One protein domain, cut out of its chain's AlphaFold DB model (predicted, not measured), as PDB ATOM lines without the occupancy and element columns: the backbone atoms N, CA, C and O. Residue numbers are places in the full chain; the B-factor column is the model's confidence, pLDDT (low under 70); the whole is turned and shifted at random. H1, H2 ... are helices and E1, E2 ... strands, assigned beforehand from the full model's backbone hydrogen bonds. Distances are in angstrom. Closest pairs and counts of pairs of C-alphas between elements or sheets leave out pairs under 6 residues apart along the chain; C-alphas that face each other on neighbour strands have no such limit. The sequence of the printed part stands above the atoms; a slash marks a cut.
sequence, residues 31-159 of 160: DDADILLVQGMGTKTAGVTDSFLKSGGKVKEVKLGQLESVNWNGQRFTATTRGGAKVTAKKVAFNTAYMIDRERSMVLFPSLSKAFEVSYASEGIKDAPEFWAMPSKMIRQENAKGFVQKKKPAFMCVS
ATOM      1  N   ASP A  31     -25.365 -20.010 -59.526       78.69
ATOM      2  CA  ASP A  31     -24.027 -20.181 -58.965       78.69
ATOM      3  C   ASP A  31     -23.888 -21.620 -58.457       78.69
ATOM      4  O   ASP A  31     -24.641 -22.045 -57.576       78.69
ATOM      5  N   ASP A  32     -22.939 -22.374 -59.019       82.56
ATOM      6  CA  ASP A  32     -22.634 -23.727 -58.552       82.56
ATOM      7  C   ASP A  32     -21.552 -23.683 -57.472       82.56
ATOM      8  O   ASP A  32     -20.423 -23.254 -57.723       82.56
ATOM      9  N   ALA A  33     -21.893 -24.126 -56.265       86.50
ATOM     10  CA  ALA A  33     -20.990 -24.223 -55.124       86.50
ATOM     11  C   ALA A  33     -20.815 -25.684 -54.684       86.50
ATOM     12  O   ALA A  33     -21.685 -26.535 -54.900       86.50
ATOM     13  N   ASP A  34     -19.701 -25.987 -54.020       87.25
ATOM     14  CA  ASP A  34     -19.524 -27.290 -53.368       87.25
ATOM     15  C   ASP A  34     -20.369 -27.364 -52.096       87.25
ATOM     16  O   ASP A  34     -21.003 -28.387 -51.809       87.25
ATOM     17  N   ILE A  35     -20.398 -26.251 -51.360       92.00
ATOM     18  CA  ILE A  35     -21.127 -26.103 -50.107       92.00
ATOM     19  C   ILE A  35     -21.828 -24.748 -50.033       92.00
ATOM     20  O   ILE A  35     -21.230 -23.696 -50.267       92.00
ATOM     21  N   LEU A  36     -23.100 -24.788 -49.654       93.69
ATOM     22  CA  LEU A  36     -23.853 -23.617 -49.231       93.69
ATOM     23  C   LEU A  36     -23.805 -23.523 -47.703       93.69
ATOM     24  O   LEU A  36     -24.292 -24.416 -47.010       93.69
ATOM     25  N   LEU A  37     -23.237 -22.442 -47.184       92.94
ATOM     26  CA  LEU A  37     -23.207 -22.134 -45.761       92.94
ATOM     27  C   LEU A  37     -24.265 -21.069 -45.453       92.94
ATOM     28  O   LEU A  37     -24.136 -19.911 -45.850       92.94
ATOM     29  N   VAL A  38     -25.318 -21.465 -44.745       92.25
ATOM     30  CA  VAL A  38     -26.428 -20.597 -44.359       92.25
ATOM     31  C   VAL A  38     -26.216 -20.074 -42.944       92.25
ATOM     32  O   VAL A  38     -26.114 -20.856 -42.003       92.25
ATOM     33  N   GLN A  39     -26.180 -18.754 -42.783       90.19
ATOM     34  CA  GLN A  39     -25.976 -18.097 -41.489       90.19
ATOM     35  C   GLN A  39     -27.301 -17.604 -40.908       90.19
ATOM     36  O   GLN A  39     -28.032 -16.858 -41.570       90.19
ATOM     37  N   GLY A  40     -27.611 -17.989 -39.672       84.56
ATOM     38  CA  GLY A  40     -28.766 -17.464 -38.945       84.56
ATOM     39  C   GLY A  40     -28.614 -15.991 -38.559       84.56
ATOM     40  O   GLY A  40     -27.552 -15.374 -38.679       84.56
ATOM     41  N   MET A  41     -29.699 -15.394 -38.069       72.94
ATOM     42  CA  MET A  41     -29.630 -14.054 -37.484       72.94
ATOM     43  C   MET A  41     -28.928 -14.108 -36.126       72.94
ATOM     44  O   MET A  41     -29.213 -14.980 -35.311       72.94
ATOM     45  N   GLY A  42     -27.990 -13.190 -35.886       66.31
ATOM     46  CA  GLY A  42     -27.239 -13.116 -34.625       66.31
ATOM     47  C   GLY A  42     -26.190 -14.219 -34.424       66.31
ATOM     48  O   GLY A  42     -25.383 -14.132 -33.507       66.31
ATOM     49  N   THR A  43     -26.134 -15.218 -35.305       63.31
ATOM     50  CA  THR A  43     -25.157 -16.313 -35.283       63.31
ATOM     51  C   THR A  43     -24.013 -15.994 -36.241       63.31
ATOM     52  O   THR A  43     -23.944 -16.482 -37.361       63.31
ATOM     53  N   LYS A  44     -23.087 -15.132 -35.804       57.59
ATOM     54  CA  LYS A  44     -21.765 -14.997 -36.432       57.59
ATOM     55  C   LYS A  44     -20.727 -15.708 -35.576       57.59
ATOM     56  O   LYS A  44     -19.979 -15.085 -34.829       57.59
ATOM     57  N   THR A  45     -20.654 -17.024 -35.693       62.91
ATOM     58  CA  THR A  45     -19.487 -17.764 -35.207       62.91
ATOM     59  C   THR A  45     -18.415 -17.680 -36.284       62.91
ATOM     60  O   THR A  45     -18.340 -18.542 -37.153       62.91
ATOM     61  N   ALA A  46     -17.588 -16.628 -36.237       67.00
ATOM     62  CA  ALA A  46     -16.471 -16.438 -37.172       67.00
ATOM     63  C   ALA A  46     -15.639 -17.727 -37.344       67.00
ATOM     64  O   ALA A  46     -15.312 -18.110 -38.461       67.00
ATOM     65  N   GLY A  47     -15.438 -18.483 -36.255       80.25
ATOM     66  CA  GLY A  47     -14.738 -19.770 -36.286       80.25
ATOM     67  C   GLY A  47     -15.413 -20.880 -37.108       80.25
ATOM     68  O   GLY A  47     -14.711 -21.715 -37.677       80.25
ATOM     69  N   VAL A  48     -16.747 -20.897 -37.220       83.88
ATOM     70  CA  VAL A  48     -17.473 -21.878 -38.050       83.88
ATOM     71  C   VAL A  48     -17.273 -21.545 -39.524       83.88
ATOM     72  O   VAL A  48     -16.855 -22.409 -40.294       83.88
ATOM     73  N   THR A  49     -17.503 -20.286 -39.907       85.44
ATOM     74  CA  THR A  49     -17.306 -19.824 -41.287       85.44
ATOM     75  C   THR A  49     -15.863 -20.029 -41.737       85.44
ATOM     76  O   THR A  49     -15.637 -20.647 -42.777       85.44
ATOM     77  N   ASP A  50     -14.885 -19.632 -40.922       87.69
ATOM     78  CA  ASP A  50     -13.462 -19.815 -41.228       87.69
ATOM     79  C   ASP A  50     -13.084 -21.290 -41.399       87.69
ATOM     80  O   ASP A  50     -12.289 -21.628 -42.278       87.69
ATOM     81  N   SER A  51     -13.664 -22.185 -40.591       89.44
ATOM     82  CA  SER A  51     -13.417 -23.627 -40.707       89.44
ATOM     83  C   SER A  51     -13.891 -24.181 -42.052       89.44
ATOM     84  O   SER A  51     -13.190 -24.995 -42.654       89.44
ATOM     85  N   PHE A  52     -15.043 -23.722 -42.553       89.56
ATOM     86  CA  PHE A  52     -15.548 -24.108 -43.872       89.56
ATOM     87  C   PHE A  52     -14.776 -23.446 -45.014       89.56
ATOM     88  O   PHE A  52     -14.442 -24.129 -45.978       89.56
ATOM     89  N   LEU A  53     -14.408 -22.170 -44.903       88.25
ATOM     90  CA  LEU A  53     -13.592 -21.491 -45.918       88.25
ATOM     91  C   LEU A  53     -12.214 -22.155 -46.082       88.25
ATOM     92  O   LEU A  53     -11.742 -22.349 -47.200       88.25
ATOM     93  N   LYS A  54     -11.596 -22.591 -44.979       88.31
ATOM     94  CA  LYS A  54     -10.292 -23.280 -44.978       88.31
ATOM     95  C   LYS A  54     -10.376 -24.778 -45.303       88.31
ATOM     96  O   LYS A  54      -9.354 -25.467 -45.285       88.31
ATOM     97  N   SER A  55     -11.569 -25.312 -45.571       84.88
ATOM     98  CA  SER A  55     -11.774 -26.744 -45.842       84.88
ATOM     99  C   SER A  55     -11.396 -27.167 -47.271       84.88
ATOM    100  O   SER A  55     -11.233 -28.361 -47.525       84.88
ATOM    101  N   GLY A  56     -11.211 -26.201 -48.182       79.31
ATOM    102  CA  GLY A  56     -10.749 -26.423 -49.557       79.31
ATOM    103  C   GLY A  56     -11.846 -26.606 -50.613       79.31
ATOM    104  O   GLY A  56     -11.515 -26.955 -51.741       79.31
ATOM    105  N   GLY A  57     -13.125 -26.392 -50.277       81.31
ATOM    106  CA  GLY A  57     -14.237 -26.391 -51.243       81.31
ATOM    107  C   GLY A  57     -14.705 -24.984 -51.630       81.31
ATOM    108  O   GLY A  57     -14.495 -24.029 -50.878       81.31
ATOM    109  N   LYS A  58     -15.394 -24.849 -52.771       88.06
ATOM    110  CA  LYS A  58     -16.075 -23.603 -53.159       88.06
ATOM    111  C   LYS A  58     -17.276 -23.373 -52.236       88.06
ATOM    112  O   LYS A  58     -18.334 -23.981 -52.406       88.06
ATOM    113  N   VAL A  59     -17.093 -22.502 -51.246       90.44
ATOM    114  CA  VAL A  59     -18.111 -22.152 -50.248       90.44
ATOM    115  C   VAL A  59     -18.895 -20.929 -50.708       90.44
ATOM    116  O   VAL A  59     -18.310 -19.886 -50.997       90.44
ATOM    117  N   LYS A  60     -20.225 -21.037 -50.730       91.56
ATOM    118  CA  LYS A  60     -21.129 -19.895 -50.890       91.56
ATOM    119  C   LYS A  60     -21.812 -19.600 -49.564       91.56
ATOM    120  O   LYS A  60     -22.517 -20.453 -49.035       91.56
ATOM    121  N   GLU A  61     -21.624 -18.396 -49.041       91.19
ATOM    122  CA  GLU A  61     -22.324 -17.938 -47.841       91.19
ATOM    123  C   GLU A  61     -23.622 -17.217 -48.215       91.19
ATOM    124  O   GLU A  61     -23.635 -16.376 -49.119       91.19
ATOM    125  N   VAL A  62     -24.711 -17.530 -47.513       90.25
ATOM    126  CA  VAL A  62     -26.001 -16.835 -47.642       90.25
ATOM    127  C   VAL A  62     -26.607 -16.629 -46.255       90.25
ATOM    128  O   VAL A  62     -26.516 -17.492 -45.384       90.25
ATOM    129  N   LYS A  63     -27.255 -15.486 -46.019       90.62
ATOM    130  CA  LYS A  63     -27.989 -15.261 -44.766       90.62
ATOM    131  C   LYS A  63     -29.350 -15.947 -44.822       90.62
ATOM    132  O   LYS A  63     -30.056 -15.820 -45.818       90.62
ATOM    133  N   LEU A  64     -29.782 -16.561 -43.723       89.94
ATOM    134  CA  LEU A  64     -31.095 -17.206 -43.616       89.94
ATOM    135  C   LEU A  64     -32.239 -16.245 -43.981       89.94
ATOM    136  O   LEU A  64     -33.153 -16.615 -44.705       89.94
ATOM    137  N   GLY A  65     -32.151 -14.978 -43.562       88.06
ATOM    138  CA  GLY A  65     -33.149 -13.954 -43.895       88.06
ATOM    139  C   GLY A  65     -33.211 -13.564 -45.380       88.06
ATOM    140  O   GLY A  65     -34.175 -12.926 -45.794       88.06
ATOM    141  N   GLN A  66     -32.207 -13.933 -46.180       90.00
ATOM    142  CA  GLN A  66     -32.196 -13.731 -47.633       90.00
ATOM    143  C   GLN A  66     -32.742 -14.940 -48.391       90.00
ATOM    144  O   GLN A  66     -32.990 -14.821 -49.589       90.00
ATOM    145  N   LEU A  67     -32.927 -16.087 -47.734       90.94
ATOM    146  CA  LEU A  67     -33.471 -17.282 -48.364       90.94
ATOM    147  C   LEU A  67     -34.998 -17.227 -48.424       90.94
ATOM    148  O   LEU A  67     -35.679 -16.741 -47.516       90.94
ATOM    149  N   GLU A  68     -35.513 -17.732 -49.534       91.00
ATOM    150  CA  GLU A  68     -36.924 -18.018 -49.756       91.00
ATOM    151  C   GLU A  68     -37.188 -19.519 -49.618       91.00
ATOM    152  O   GLU A  68     -38.127 -19.915 -48.935       91.00
ATOM    153  N   SER A  69     -36.329 -20.361 -50.200       91.06
ATOM    154  CA  SER A  69     -36.448 -21.819 -50.108       91.06
ATOM    155  C   SER A  69     -35.100 -22.524 -50.241       91.06
ATOM    156  O   SER A  69     -34.165 -22.001 -50.850       91.06
ATOM    157  N   VAL A  70     -35.006 -23.729 -49.675       91.94
ATOM    158  CA  VAL A  70     -33.920 -24.687 -49.918       91.94
ATOM    159  C   VAL A  70     -34.558 -26.048 -50.145       91.94
ATOM    160  O   VAL A  70     -35.219 -26.569 -49.254       91.94
ATOM    161  N   ASN A  71     -34.356 -26.619 -51.330       88.88
ATOM    162  CA  ASN A  71     -34.971 -27.884 -51.725       88.88
ATOM    163  C   ASN A  71     -33.917 -28.884 -52.195       88.88
ATOM    164  O   ASN A  71     -32.969 -28.512 -52.887       88.88
ATOM    165  N   TRP A  72     -34.108 -30.155 -51.854       85.81
ATOM    166  CA  TRP A  72     -33.317 -31.266 -52.376       85.81
ATOM    167  C   TRP A  72     -34.004 -31.863 -53.607       85.81
ATOM    168  O   TRP A  72     -35.159 -32.272 -53.523       85.81
ATOM    169  N   ASN A  73     -33.308 -31.930 -54.745       82.12
ATOM    170  CA  ASN A  73     -33.870 -32.468 -55.995       82.12
ATOM    171  C   ASN A  73     -33.452 -33.922 -56.305       82.12
ATOM    172  O   ASN A  73     -33.639 -34.381 -57.428       82.12
ATOM    173  N   GLY A  74     -32.835 -34.626 -55.351       81.88
ATOM    174  CA  GLY A  74     -32.261 -35.962 -55.558       81.88
ATOM    175  C   GLY A  74     -30.777 -35.973 -55.941       81.88
ATOM    176  O   GLY A  74     -30.139 -37.016 -55.832       81.88
ATOM    177  N   GLN A  75     -30.196 -34.837 -56.341       83.75
ATOM    178  CA  GLN A  75     -28.769 -34.733 -56.693       83.75
ATOM    179  C   GLN A  75     -28.052 -33.545 -56.050       83.75
ATOM    180  O   GLN A  75     -26.878 -33.653 -55.681       83.75
ATOM    181  N   ARG A  76     -28.727 -32.398 -55.946       89.25
ATOM    182  CA  ARG A  76     -28.202 -31.163 -55.360       89.25
ATOM    183  C   ARG A  76     -29.284 -30.456 -54.553       89.25
ATOM    184  O   ARG A  76     -30.483 -30.595 -54.796       89.25
ATOM    185  N   PHE A  77     -28.828 -29.663 -53.599       90.00
ATOM    186  CA  PHE A  77     -29.640 -28.649 -52.964       90.00
ATOM    187  C   PHE A  77     -29.724 -27.437 -53.877       90.00
ATOM    188  O   PHE A  77     -28.701 -26.952 -54.361       90.00
ATOM    189  N   THR A  78     -30.935 -26.932 -54.059       92.19
ATOM    190  CA  THR A  78     -31.207 -25.674 -54.743       92.19
ATOM    191  C   THR A  78     -31.741 -24.691 -53.719       92.19
ATOM    192  O   THR A  78     -32.817 -24.898 -53.156       92.19
ATOM    193  N   ALA A  79     -30.982 -23.632 -53.473       92.06
ATOM    194  CA  ALA A  79     -31.370 -22.530 -52.614       92.06
ATOM    195  C   ALA A  79     -31.824 -21.351 -53.470       92.06
ATOM    196  O   ALA A  79     -31.065 -20.870 -54.309       92.06
ATOM    197  N   THR A  80     -33.044 -20.877 -53.242       92.75
ATOM    198  CA  THR A  80     -33.568 -19.671 -53.890       92.75
ATOM    199  C   THR A  80     -33.553 -18.539 -52.881       92.75
ATOM    200  O   THR A  80     -34.074 -18.667 -51.771       92.75
ATOM    201  N   THR A  81     -32.910 -17.437 -53.247       91.56
ATOM    202  CA  THR A  81     -32.942 -16.203 -52.462       91.56
ATOM    203  C   THR A  81     -34.221 -15.426 -52.757       91.56
ATOM    204  O   THR A  81     -34.761 -15.516 -53.854       91.56
ATOM    205  N   ARG A  82     -34.660 -14.578 -51.822       89.06
ATOM    206  CA  ARG A  82     -35.820 -13.683 -51.993       89.06
ATOM    207  C   ARG A  82     -35.664 -12.686 -53.149       89.06
ATOM    208  O   ARG A  82     -36.640 -12.074 -53.556       89.06
ATOM    209  N   GLY A  83     -34.440 -12.499 -53.654       86.56
ATOM    210  CA  GLY A  83     -34.152 -11.703 -54.849       86.56
ATOM    211  C   GLY A  83     -34.200 -12.501 -56.157       86.56
ATOM    212  O   GLY A  83     -33.785 -11.982 -57.185       86.56
ATOM    213  N   GLY A  84     -34.629 -13.768 -56.133       86.25
ATOM    214  CA  GLY A  84     -34.743 -14.630 -57.315       86.25
ATOM    215  C   GLY A  84     -33.452 -15.343 -57.736       86.25
ATOM    216  O   GLY A  84     -33.506 -16.265 -58.550       86.25
ATOM    217  N   ALA A  85     -32.295 -14.990 -57.161       88.69
ATOM    218  CA  ALA A  85     -31.041 -15.693 -57.433       88.69
ATOM    219  C   ALA A  85     -31.092 -17.133 -56.900       88.69
ATOM    220  O   ALA A  85     -31.603 -17.369 -55.796       88.69
ATOM    221  N   LYS A  86     -30.527 -18.076 -57.662       91.19
ATOM    222  CA  LYS A  86     -30.500 -19.502 -57.320       91.19
ATOM    223  C   LYS A  86     -29.067 -19.979 -57.133       91.19
ATOM    224  O   LYS A  86     -28.205 -19.744 -57.970       91.19
ATOM    225  N   VAL A  87     -28.824 -20.698 -56.050       91.19
ATOM    226  CA  VAL A  87     -27.534 -21.330 -55.771       91.19
ATOM    227  C   VAL A  87     -27.740 -22.833 -55.720       91.19
ATOM    228  O   VAL A  87     -28.637 -23.305 -55.019       91.19
ATOM    229  N   THR A  88     -26.907 -23.586 -56.431       91.88
ATOM    230  CA  THR A  88     -26.905 -25.049 -56.363       91.88
ATOM    231  C   THR A  88     -25.687 -25.550 -55.606       91.88
ATOM    232  O   THR A  88     -24.566 -25.110 -55.842       91.88
ATOM    233  N   ALA A  89     -25.884 -26.498 -54.688       92.00
ATOM    234  CA  ALA A  89     -24.794 -27.088 -53.918       92.00
ATOM    235  C   ALA A  89     -25.018 -28.574 -53.650       92.00
ATOM    236  O   ALA A  89     -26.144 -29.026 -53.476       92.00
ATOM    237  N   LYS A  90     -23.941 -29.365 -53.594       88.50
ATOM    238  CA  LYS A  90     -24.044 -30.786 -53.199       88.50
ATOM    239  C   LYS A  90     -24.255 -30.949 -51.696       88.50
ATOM    240  O   LYS A  90     -24.753 -31.980 -51.251       88.50
ATOM    241  N   LYS A  91     -23.830 -29.951 -50.920       92.38
ATOM    242  CA  LYS A  91     -23.896 -29.956 -49.462       92.38
ATOM    243  C   LYS A  91     -24.411 -28.627 -48.944       92.38
ATOM    244  O   LYS A  91     -24.117 -27.579 -49.520       92.38
ATOM    245  N   VAL A  92     -25.140 -28.677 -47.839       93.75
ATOM    246  CA  VAL A  92     -25.634 -27.478 -47.158       93.75
ATOM    247  C   VAL A  92     -25.309 -27.575 -45.676       93.75
ATOM    248  O   VAL A  92     -25.502 -28.624 -45.067       93.75
ATOM    249  N   ALA A  93     -24.822 -26.481 -45.103       93.19
ATOM    250  CA  ALA A  93     -24.611 -26.335 -43.673       93.19
ATOM    251  C   ALA A  93     -25.379 -25.111 -43.165       93.19
ATOM    252  O   ALA A  93     -25.190 -24.010 -43.669       93.19
ATOM    253  N   PHE A  94     -26.232 -25.294 -42.164       93.00
ATOM    254  CA  PHE A  94     -26.959 -24.229 -41.481       93.00
ATOM    255  C   PHE A  94     -26.294 -23.942 -40.139       93.00
ATOM    256  O   PHE A  94     -26.333 -24.777 -39.242       93.00
ATOM    257  N   ASN A  95     -25.707 -22.758 -39.993       91.88
ATOM    258  CA  ASN A  95     -25.165 -22.252 -38.738       91.88
ATOM    259  C   ASN A  95     -26.210 -21.380 -38.038       91.88
ATOM    260  O   ASN A  95     -26.255 -20.164 -38.219       91.88
ATOM    261  N   THR A  96     -27.118 -22.026 -37.315       89.62
ATOM    262  CA  THR A  96     -28.249 -21.393 -36.631       89.62
ATOM    263  C   THR A  96     -28.880 -22.378 -35.645       89.62
ATOM    264  O   THR A  96     -28.683 -23.588 -35.741       89.62
ATOM    265  N   ALA A  97     -29.686 -21.872 -34.710       89.00
ATOM    266  CA  ALA A  97     -30.611 -22.720 -33.967       89.00
ATOM    267  C   ALA A  97     -31.557 -23.456 -34.934       89.00
ATOM    268  O   ALA A  97     -31.910 -22.920 -35.988       89.00
ATOM    269  N   TYR A  98     -31.952 -24.673 -34.570       90.50
ATOM    270  CA  TYR A  98     -32.818 -25.527 -35.376       90.50
ATOM    271  C   TYR A  98     -33.652 -26.453 -34.488       90.50
ATOM    272  O   TYR A  98     -33.296 -26.727 -33.342       90.50
ATOM    273  N   MET A  99     -34.748 -26.956 -35.043       89.94
ATOM    274  CA  MET A  99     -35.582 -28.004 -34.466       89.94
ATOM    275  C   MET A  99     -35.817 -29.072 -35.531       89.94
ATOM    276  O   MET A  99     -36.034 -28.745 -36.695       89.94
ATOM    277  N   ILE A 100     -35.743 -30.345 -35.152       88.00
ATOM    278  CA  ILE A 100     -35.991 -31.456 -36.075       88.00
ATOM    279  C   ILE A 100     -37.419 -31.938 -35.857       88.00
ATOM    280  O   ILE A 100     -37.739 -32.455 -34.788       88.00
ATOM    281  N   ASP A 101     -38.245 -31.808 -36.887       87.69
ATOM    282  CA  ASP A 101     -39.552 -32.442 -36.971       87.69
ATOM    283  C   ASP A 101     -39.377 -33.802 -37.661       87.69
ATOM    284  O   ASP A 101     -39.170 -33.900 -38.875       87.69
ATOM    285  N   ARG A 102     -39.367 -34.869 -36.858       80.94
ATOM    286  CA  ARG A 102     -39.170 -36.236 -37.358       80.94
ATOM    287  C   ARG A 102     -40.408 -36.783 -38.053       80.94
ATOM    288  O   ARG A 102     -40.255 -37.575 -38.974       80.94
ATOM    289  N   GLU A 103     -41.597 -36.359 -37.636       83.88
ATOM    290  CA  GLU A 103     -42.857 -36.832 -38.217       83.88
ATOM    291  C   GLU A 103     -42.994 -36.342 -39.658       83.88
ATOM    292  O   GLU A 103     -43.357 -37.107 -40.547       83.88
ATOM    293  N   ARG A 104     -42.604 -35.086 -39.910       82.56
ATOM    294  CA  ARG A 104     -42.634 -34.476 -41.249       82.56
ATOM    295  C   ARG A 104     -41.317 -34.600 -42.020       82.56
ATOM    296  O   ARG A 104     -41.235 -34.115 -43.144       82.56
ATOM    297  N   SER A 105     -40.287 -35.228 -41.445       80.31
ATOM    298  CA  SER A 105     -38.928 -35.305 -42.017       80.31
ATOM    299  C   SER A 105     -38.359 -33.939 -42.436       80.31
ATOM    300  O   SER A 105     -37.783 -33.760 -43.517       80.31
ATOM    301  N   MET A 106     -38.530 -32.955 -41.553       87.12
ATOM    302  CA  MET A 106     -38.184 -31.556 -41.781       87.12
ATOM    303  C   MET A 106     -37.275 -31.004 -40.689       87.12
ATOM    304  O   MET A 106     -37.282 -31.442 -39.538       87.12
ATOM    305  N   VAL A 107     -36.489 -29.999 -41.054       89.38
ATOM    306  CA  VAL A 107     -35.737 -29.170 -40.116       89.38
ATOM    307  C   VAL A 107     -36.320 -27.768 -40.162       89.38
ATOM    308  O   VAL A 107     -36.488 -27.183 -41.230       89.38
ATOM    309  N   LEU A 108     -36.637 -27.248 -38.985       91.56
ATOM    310  CA  LEU A 108     -37.231 -25.940 -38.779       91.56
ATOM    311  C   LEU A 108     -36.165 -24.994 -38.238       91.56
ATOM    312  O   LEU A 108     -35.527 -25.275 -37.222       91.56
ATOM    313  N   PHE A 109     -35.999 -23.852 -38.892       90.06
ATOM    314  CA  PHE A 109     -35.057 -22.814 -38.492       90.06
ATOM    315  C   PHE A 109     -35.812 -21.556 -38.054       90.06
ATOM    316  O   PHE A 109     -36.678 -21.083 -38.794       90.06
ATOM    317  N   PRO A 110     -35.499 -20.964 -36.888       85.81
ATOM    318  CA  PRO A 110     -36.102 -19.702 -36.477       85.81
ATOM    319  C   PRO A 110     -35.816 -18.593 -37.499       85.81
ATOM    320  O   PRO A 110     -34.669 -18.363 -37.884       85.81
ATOM    321  N   SER A 111     -36.858 -17.882 -37.928       80.44
ATOM    322  CA  SER A 111     -36.758 -16.704 -38.798       80.44
ATOM    323  C   SER A 111     -37.755 -15.629 -38.342       80.44
ATOM    324  O   SER A 111     -38.621 -15.910 -37.517       80.44
ATOM    325  N   LEU A 112     -37.618 -14.394 -38.846       72.81
ATOM    326  CA  LEU A 112     -38.346 -13.207 -38.360       72.81
ATOM    327  C   LEU A 112     -39.874 -13.355 -38.327       72.81
ATOM    328  O   LEU A 112     -40.502 -12.829 -37.416       72.81
ATOM    329  N   SER A 113     -40.471 -14.004 -39.328       75.31
ATOM    330  CA  SER A 113     -41.932 -14.030 -39.513       75.31
ATOM    331  C   SER A 113     -42.546 -15.426 -39.435       75.31
ATOM    332  O   SER A 113     -43.679 -15.579 -38.993       75.31
ATOM    333  N   LYS A 114     -41.809 -16.453 -39.865       82.12
ATOM    334  CA  LYS A 114     -42.207 -17.864 -39.820       82.12
ATOM    335  C   LYS A 114     -40.952 -18.727 -39.707       82.12
ATOM    336  O   LYS A 114     -39.897 -18.327 -40.199       82.12
ATOM    337  N   ALA A 115     -41.050 -19.905 -39.095       85.56
ATOM    338  CA  ALA A 115     -39.984 -20.897 -39.191       85.56
ATOM    339  C   ALA A 115     -39.670 -21.199 -40.669       85.56
ATOM    340  O   ALA A 115     -40.574 -21.416 -41.476       85.56
ATOM    341  N   PHE A 116     -38.389 -21.170 -41.020       88.75
ATOM    342  CA  PHE A 116     -37.913 -21.585 -42.331       88.75
ATOM    343  C   PHE A 116     -37.794 -23.109 -42.334       88.75
ATOM    344  O   PHE A 116     -37.096 -23.674 -41.494       88.75
ATOM    345  N   GLU A 117     -38.511 -23.765 -43.240       90.50
ATOM    346  CA  GLU A 117     -38.651 -25.223 -43.274       90.50
ATOM    347  C   GLU A 117     -37.745 -25.793 -44.369       90.50
ATOM    348  O   GLU A 117     -37.754 -25.307 -45.501       90.50
ATOM    349  N   VAL A 118     -36.966 -26.825 -44.044       87.62
ATOM    350  CA  VAL A 118     -36.172 -27.575 -45.023       87.62
ATOM    351  C   VAL A 118     -36.450 -29.059 -44.869       87.62
ATOM    352  O   VAL A 118     -36.150 -29.650 -43.831       87.62
ATOM    353  N   SER A 119     -36.992 -29.674 -45.915       82.00
ATOM    354  CA  SER A 119     -37.150 -31.126 -45.976       82.00
ATOM    355  C   SER A 119     -35.804 -31.791 -46.250       82.00
ATOM    356  O   SER A 119     -35.117 -31.436 -47.212       82.00
ATOM    357  N   TYR A 120     -35.434 -32.775 -45.430       71.75
ATOM    358  CA  TYR A 120     -34.242 -33.606 -45.663       71.75
ATOM    359  C   TYR A 120     -34.587 -34.998 -46.202       71.75
ATOM    360  O   TYR A 120     -33.693 -35.717 -46.643       71.75
ATOM    361  N   ALA A 121     -35.867 -35.365 -46.220       68.94
ATOM    362  CA  ALA A 121     -36.367 -36.539 -46.918       68.94
ATOM    363  C   ALA A 121     -37.633 -36.180 -47.703       68.94
ATOM    364  O   ALA A 121     -38.408 -35.317 -47.298       68.94
ATOM    365  N   SER A 122     -37.831 -36.848 -48.835       63.66
ATOM    366  CA  SER A 122     -39.102 -36.865 -49.558       63.66
ATOM    367  C   SER A 122     -39.393 -38.309 -49.930       63.66
ATOM    368  O   SER A 122     -38.472 -39.050 -50.291       63.66
ATOM    369  N   GLU A 123     -40.661 -38.705 -49.851       62.00
ATOM    370  CA  GLU A 123     -41.103 -40.013 -50.331       62.00
ATOM    371  C   GLU A 123     -40.646 -40.209 -51.786       62.00
ATOM    372  O   GLU A 123     -40.792 -39.317 -52.624       62.00
ATOM    373  N   GLY A 124     -40.012 -41.349 -52.071       62.81
ATOM    374  CA  GLY A 124     -39.514 -41.688 -53.410       62.81
ATOM    375  C   GLY A 124     -38.102 -41.196 -53.763       62.81
ATOM    376  O   GLY A 124     -37.600 -41.558 -54.828       62.81
ATOM    377  N   ILE A 125     -37.412 -40.437 -52.901       66.81
ATOM    378  CA  ILE A 125     -36.009 -40.060 -53.148       66.81
ATOM    379  C   ILE A 125     -35.074 -41.175 -52.672       66.81
ATOM    380  O   ILE A 125     -34.904 -41.401 -51.477       66.81
ATOM    381  N   LYS A 126     -34.433 -41.855 -53.630       62.94
ATOM    382  CA  LYS A 126     -33.510 -42.976 -53.381       62.94
ATOM    383  C   LYS A 126     -32.222 -42.556 -52.657       62.94
ATOM    384  O   LYS A 126     -31.686 -43.331 -51.873       62.94
ATOM    385  N   ASP A 127     -31.772 -41.325 -52.894       72.88
ATOM    386  CA  ASP A 127     -30.527 -40.767 -52.364       72.88
ATOM    387  C   ASP A 127     -30.815 -39.555 -51.470       72.88
ATOM    388  O   ASP A 127     -30.623 -38.396 -51.852       72.88
ATOM    389  N   ALA A 128     -31.339 -39.818 -50.272       81.81
ATOM    390  CA  ALA A 128     -31.507 -38.780 -49.264       81.81
ATOM    391  C   ALA A 128     -30.130 -38.293 -48.757       81.81
ATOM    392  O   ALA A 128     -29.212 -39.104 -48.579       81.81
ATOM    393  N   PRO A 129     -29.957 -36.981 -48.520       86.06
ATOM    394  CA  PRO A 129     -28.720 -36.446 -47.972       86.06
ATOM    395  C   PRO A 129     -28.468 -36.968 -46.553       86.06
ATOM    396  O   PRO A 129     -29.385 -37.096 -45.743       86.06
ATOM    397  N   GLU A 130     -27.203 -37.223 -46.218       87.69
ATOM    398  CA  GLU A 130     -26.827 -37.574 -44.846       87.69
ATOM    399  C   GLU A 130     -27.045 -36.375 -43.915       87.69
ATOM    400  O   GLU A 130     -26.449 -35.317 -44.121       87.69
ATOM    401  N   PHE A 131     -27.859 -36.551 -42.871       87.25
ATOM    402  CA  PHE A 131     -28.134 -35.515 -41.876       87.25
ATOM    403  C   PHE A 131     -27.103 -35.530 -40.739       87.25
ATOM    404  O   PHE A 131     -26.840 -36.571 -40.137       87.25
ATOM    405  N   TRP A 132     -26.525 -34.369 -40.441       88.69
ATOM    406  CA  TRP A 132     -25.528 -34.149 -39.396       88.69
ATOM    407  C   TRP A 132     -25.975 -33.007 -38.489       88.69
ATOM    408  O   TRP A 132     -26.401 -31.957 -38.956       88.69
ATOM    409  N   ALA A 133     -25.825 -33.191 -37.186       88.75
ATOM    410  CA  ALA A 133     -26.130 -32.188 -36.177       88.75
ATOM    411  C   ALA A 133     -24.944 -32.094 -35.225       88.75
ATOM    412  O   ALA A 133     -24.519 -33.112 -34.677       88.75
ATOM    413  N   MET A 134     -24.386 -30.897 -35.040       88.62
ATOM    414  CA  MET A 134     -23.240 -30.731 -34.150       88.62
ATOM    415  C   MET A 134     -23.176 -29.359 -33.476       88.62
ATOM    416  O   MET A 134     -23.564 -28.354 -34.075       88.62
ATOM    417  N   PRO A 135     -22.654 -29.286 -32.241       88.44
ATOM    418  CA  PRO A 135     -22.387 -28.014 -31.588       88.44
ATOM    419  C   PRO A 135     -21.317 -27.213 -32.333       88.44
ATOM    420  O   PRO A 135     -20.308 -27.762 -32.784       88.44
ATOM    421  N   SER A 136     -21.476 -25.895 -32.369       86.12
ATOM    422  CA  SER A 136     -20.541 -24.945 -32.981       86.12
ATOM    423  C   SER A 136     -19.117 -25.091 -32.438       86.12
ATOM    424  O   SER A 136     -18.156 -25.028 -33.200       86.12
ATOM    425  N   LYS A 137     -18.974 -25.402 -31.143       85.69
ATOM    426  CA  LYS A 137     -17.689 -25.647 -30.461       85.69
ATOM    427  C   LYS A 137     -16.923 -26.860 -31.003       85.69
ATOM    428  O   LYS A 137     -15.712 -26.953 -30.818       85.69
ATOM    429  N   MET A 138     -17.618 -27.799 -31.649       85.94
ATOM    430  CA  MET A 138     -17.021 -28.990 -32.259       85.94
ATOM    431  C   MET A 138     -16.667 -28.779 -33.733       85.94
ATOM    432  O   MET A 138     -15.974 -29.616 -34.315       85.94
ATOM    433  N   ILE A 139     -17.097 -27.675 -34.349       87.62
ATOM    434  CA  ILE A 139     -16.685 -27.339 -35.710       87.62
ATOM    435  C   ILE A 139     -15.245 -26.841 -35.681       87.62
ATOM    436  O   ILE A 139     -14.944 -25.724 -35.271       87.62
ATOM    437  N   ARG A 140     -14.353 -27.713 -36.145       88.31
ATOM    438  CA  ARG A 140     -12.955 -27.417 -36.456       88.31
ATOM    439  C   ARG A 140     -12.728 -27.631 -37.946       88.31
ATOM    440  O   ARG A 140     -13.527 -28.302 -38.603       88.31
ATOM    441  N   GLN A 141     -11.611 -27.128 -38.465       86.94
ATOM    442  CA  GLN A 141     -11.240 -27.286 -39.874       86.94
ATOM    443  C   GLN A 141     -11.261 -28.756 -40.331       86.94
ATOM    444  O   GLN A 141     -11.730 -29.040 -41.426       86.94
ATOM    445  N   GLU A 142     -10.815 -29.696 -39.494       88.06
ATOM    446  CA  GLU A 142     -10.816 -31.138 -39.795       88.06
ATOM    447  C   GLU A 142     -12.231 -31.689 -40.006       88.06
ATOM    448  O   GLU A 142     -12.488 -32.376 -40.993       88.06
ATOM    449  N   ASN A 143     -13.170 -31.323 -39.130       88.56
ATOM    450  CA  ASN A 143     -14.568 -31.752 -39.215       88.56
ATOM    451  C   ASN A 143     -15.282 -31.097 -40.403       88.56
ATOM    452  O   ASN A 143     -16.017 -31.767 -41.132       88.56
ATOM    453  N   ALA A 144     -15.020 -29.810 -40.648       88.38
ATOM    454  CA  ALA A 144     -15.527 -29.099 -41.819       88.38
ATOM    455  C   ALA A 144     -14.992 -29.717 -43.124       88.38
ATOM    456  O   ALA A 144     -15.758 -29.968 -44.055       88.38
ATOM    457  N   LYS A 145     -13.697 -30.048 -43.173       89.81
ATOM    458  CA  LYS A 145     -13.061 -30.751 -44.294       89.81
ATOM    459  C   LYS A 145     -13.647 -32.144 -44.491       89.81
ATOM    460  O   LYS A 145     -13.996 -32.488 -45.617       89.81
ATOM    461  N   GLY A 146     -13.831 -32.911 -43.418       88.19
ATOM    462  CA  GLY A 146     -14.479 -34.222 -43.464       88.19
ATOM    463  C   GLY A 146     -15.893 -34.150 -44.041       88.19
ATOM    464  O   GLY A 146     -16.257 -34.969 -44.883       88.19
ATOM    465  N   PHE A 147     -16.668 -33.128 -43.670       90.69
ATOM    466  CA  PHE A 147     -17.982 -32.883 -44.259       90.69
ATOM    467  C   PHE A 147     -17.896 -32.527 -45.746       90.69
ATOM    468  O   PHE A 147     -18.584 -33.141 -46.560       90.69
ATOM    469  N   VAL A 148     -17.034 -31.583 -46.131       89.19
ATOM    470  CA  VAL A 148     -16.898 -31.134 -47.528       89.19
ATOM    471  C   VAL A 148     -16.429 -32.264 -48.449       89.19
ATOM    472  O   VAL A 148     -16.959 -32.412 -49.553       89.19
ATOM    473  N   GLN A 149     -15.518 -33.116 -47.983       88.25
ATOM    474  CA  GLN A 149     -14.932 -34.211 -48.765       88.25
ATOM    475  C   GLN A 149     -15.815 -35.464 -48.873       88.25
ATOM    476  O   GLN A 149     -15.473 -36.389 -49.614       88.25
ATOM    477  N   LYS A 150     -16.965 -35.523 -48.187       85.88
ATOM    478  CA  LYS A 150     -17.889 -36.659 -48.328       85.88
ATOM    479  C   LYS A 150     -18.340 -36.842 -49.777       85.88
ATOM    480  O   LYS A 150     -18.710 -35.885 -50.458       85.88
ATOM    481  N   LYS A 151     -18.368 -38.100 -50.222       85.06
ATOM    482  CA  LYS A 151     -18.866 -38.473 -51.556       85.06
ATOM    483  C   LYS A 151     -20.383 -38.312 -51.677       85.06
ATOM    484  O   LYS A 151     -20.866 -37.936 -52.738       85.06
ATOM    485  N   LYS A 152     -21.117 -38.587 -50.595       86.12
ATOM    486  CA  LYS A 152     -22.577 -38.472 -50.556       86.12
ATOM    487  C   LYS A 152     -23.030 -37.021 -50.338       86.12
ATOM    488  O   LYS A 152     -22.292 -36.247 -49.713       86.12
ATOM    489  N   PRO A 153     -24.230 -36.653 -50.822       88.25
ATOM    490  CA  PRO A 153     -24.886 -35.412 -50.434       88.25
ATOM    491  C   PRO A 153     -25.077 -35.364 -48.923       88.25
ATOM    492  O   PRO A 153     -25.323 -36.393 -48.290       88.25
ATOM    493  N   ALA A 154     -24.932 -34.181 -48.340       90.44
ATOM    494  CA  ALA A 154     -24.962 -34.043 -46.894       90.44
ATOM    495  C   ALA A 154     -25.580 -32.715 -46.465       90.44
ATOM    496  O   ALA A 154     -25.400 -31.678 -47.112       90.44
ATOM    497  N   PHE A 155     -26.288 -32.774 -45.349       90.69
ATOM    498  CA  PHE A 155     -26.955 -31.662 -44.704       90.69
ATOM    499  C   PHE A 155     -26.445 -31.554 -43.274       90.69
ATOM    500  O   PHE A 155     -26.493 -32.531 -42.531       90.69
ATOM    501  N   MET A 156     -25.956 -30.384 -42.879       92.31
ATOM    502  CA  MET A 156     -25.441 -30.153 -41.534       92.31
ATOM    503  C   MET A 156     -26.199 -29.031 -40.838       92.31
ATOM    504  O   MET A 156     -26.382 -27.956 -41.401       92.31
ATOM    505  N   CYS A 157     -26.549 -29.247 -39.577       91.69
ATOM    506  CA  CYS A 157     -26.971 -28.213 -38.650       91.69
ATOM    507  C   CYS A 157     -25.891 -27.974 -37.597       91.69
ATOM    508  O   CYS A 157     -25.441 -28.901 -36.919       91.69
ATOM    509  N   VAL A 158     -25.507 -26.712 -37.445       89.56
ATOM    510  CA  VAL A 158     -24.550 -26.231 -36.456       89.56
ATOM    511  C   VAL A 158     -25.276 -25.267 -35.527       89.56
ATOM    512  O   VAL A 158     -25.701 -24.197 -35.961       89.56
ATOM    513  N   SER A 159     -25.420 -25.636 -34.256       86.31
ATOM    514  CA  SER A 159     -26.038 -24.786 -33.226       86.31
ATOM    515  C   SER A 159     -25.010 -24.304 -32.207       86.31
ATOM    516  O   SER A 159     -24.016 -24.985 -31.957       86.31
TER     517      SER A 159
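What this domain is: This is residues 31 to 159 of the 160 residues of an uncharacterized protein of Pseudoflavitalea sp. G-6-1-2 (UniProt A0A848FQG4). A twisted sheet of seven strands has two short helices, H1 and H2, on one side and a small sheet of three strands, E6 to E8, partly face to face with it on the other. The two sheets come close at one edge, where E3 lies beside E8, and stand open where E6 is apart from E9. The 129 printed residues hold, in order, E1, H1, E2, E3, E4, E5, E6, E7, E8, E9, H2 and E10, of the mixed class, helices and strands. The large sheet is mixed and branches at E5; the small one has the order E6, E7, E8, all antiparallel. The whole is compact and rounded, with a radius of gyration of the C-alphas of 13.4 A and spans of 34 by 33 by 29 A.

Where its parts are: The printed part opens with E1, residues 31 to 39, 17.7 A from C-alpha 31 at (-24.027, -20.181, -58.965) to C-alpha 39; it bends by 98 degrees at residue 34. H1 follows with residues 46 to 53, 10.5 A long. E2 is residues 59 to 63, E3 residues 67 to 72 and E4 residues 77 to 81. E5, residues 86 to 95, is the longest strand, 19.5 A, ending at C-alpha 95 (-25.165, -22.252, -38.738), and bends by 103 degrees at residue 90. E6 is residues 99 to 101, E7 residues 106 to 109 and E8 residues 116 to 119. E9, residues 130 to 135, spans 16.9 A. H2, residues 141 to 148, spans 10.3 A. E10, residues 154 to 159, spans 16.5 A and ends at C-alpha 159 (-26.038, -24.786, -33.226).

How they stand to each other: In the branched sheet, E1 lies on one side of E5; E4, beside residues 86 to 90, and E10, beside residues 91 to 95, lie on the other side. E1 and E5 are parallel, with N 38 and O 93 2.8 A apart. E2, an edge strand, is parallel to E1, with N 37 and O 60 at 2.8 A. E1, H1 and E2 form a strand-helix-strand unit, two parallel neighbour strands with a helix between, and its crossover is right-handed. E9, H2 and E10 form another right-handed one; N 157 and O 132 are 2.8 A apart. E10 is parallel to E5, with N 94 and O 156 at 2.8 A. E3, E4 and E5 are a meander, each strand the antiparallel neighbour of the one before; N 78 and O 71 are 2.8 A apart, as are N 77 and O 89. H1 is on this sheet at a height of 9.4 A, over E1 and only just over E5, on which 3 of its 8 C-alphas fall. It runs along the strands, at 15 degrees to E1 on the local plane. H2 only grazes the sheet with residues 144 to 148. H1 and H2 touch at a steep tilt of 50 degrees, the same way, the closest C-alphas being those of Ser 51 and Gln 141, 4.3 A. In both helices every O i to N i+4 pair is within hydrogen-bond range. E6, E7 and E8 are a second meander, with N 101 and O 106 at 2.8 A and N 109 and O 116 at 2.8 A. The two sheets make a sandwich, two sheets face to face, the facing parts 9.0 A centre to centre and the strands at 40 degrees. The closest C-alphas of E3 and E8, Val 70 and Val 118, are 6.1 A apart.

The domain as a whole: The C-alphas of Ala 46 and Gly 124, the two farthest apart, are 37.8 A apart. The printed part has no cut and no long link. The mean pLDDT of the printed part is 85.4; residues 42 to 46 and 121 to 126 are under 70.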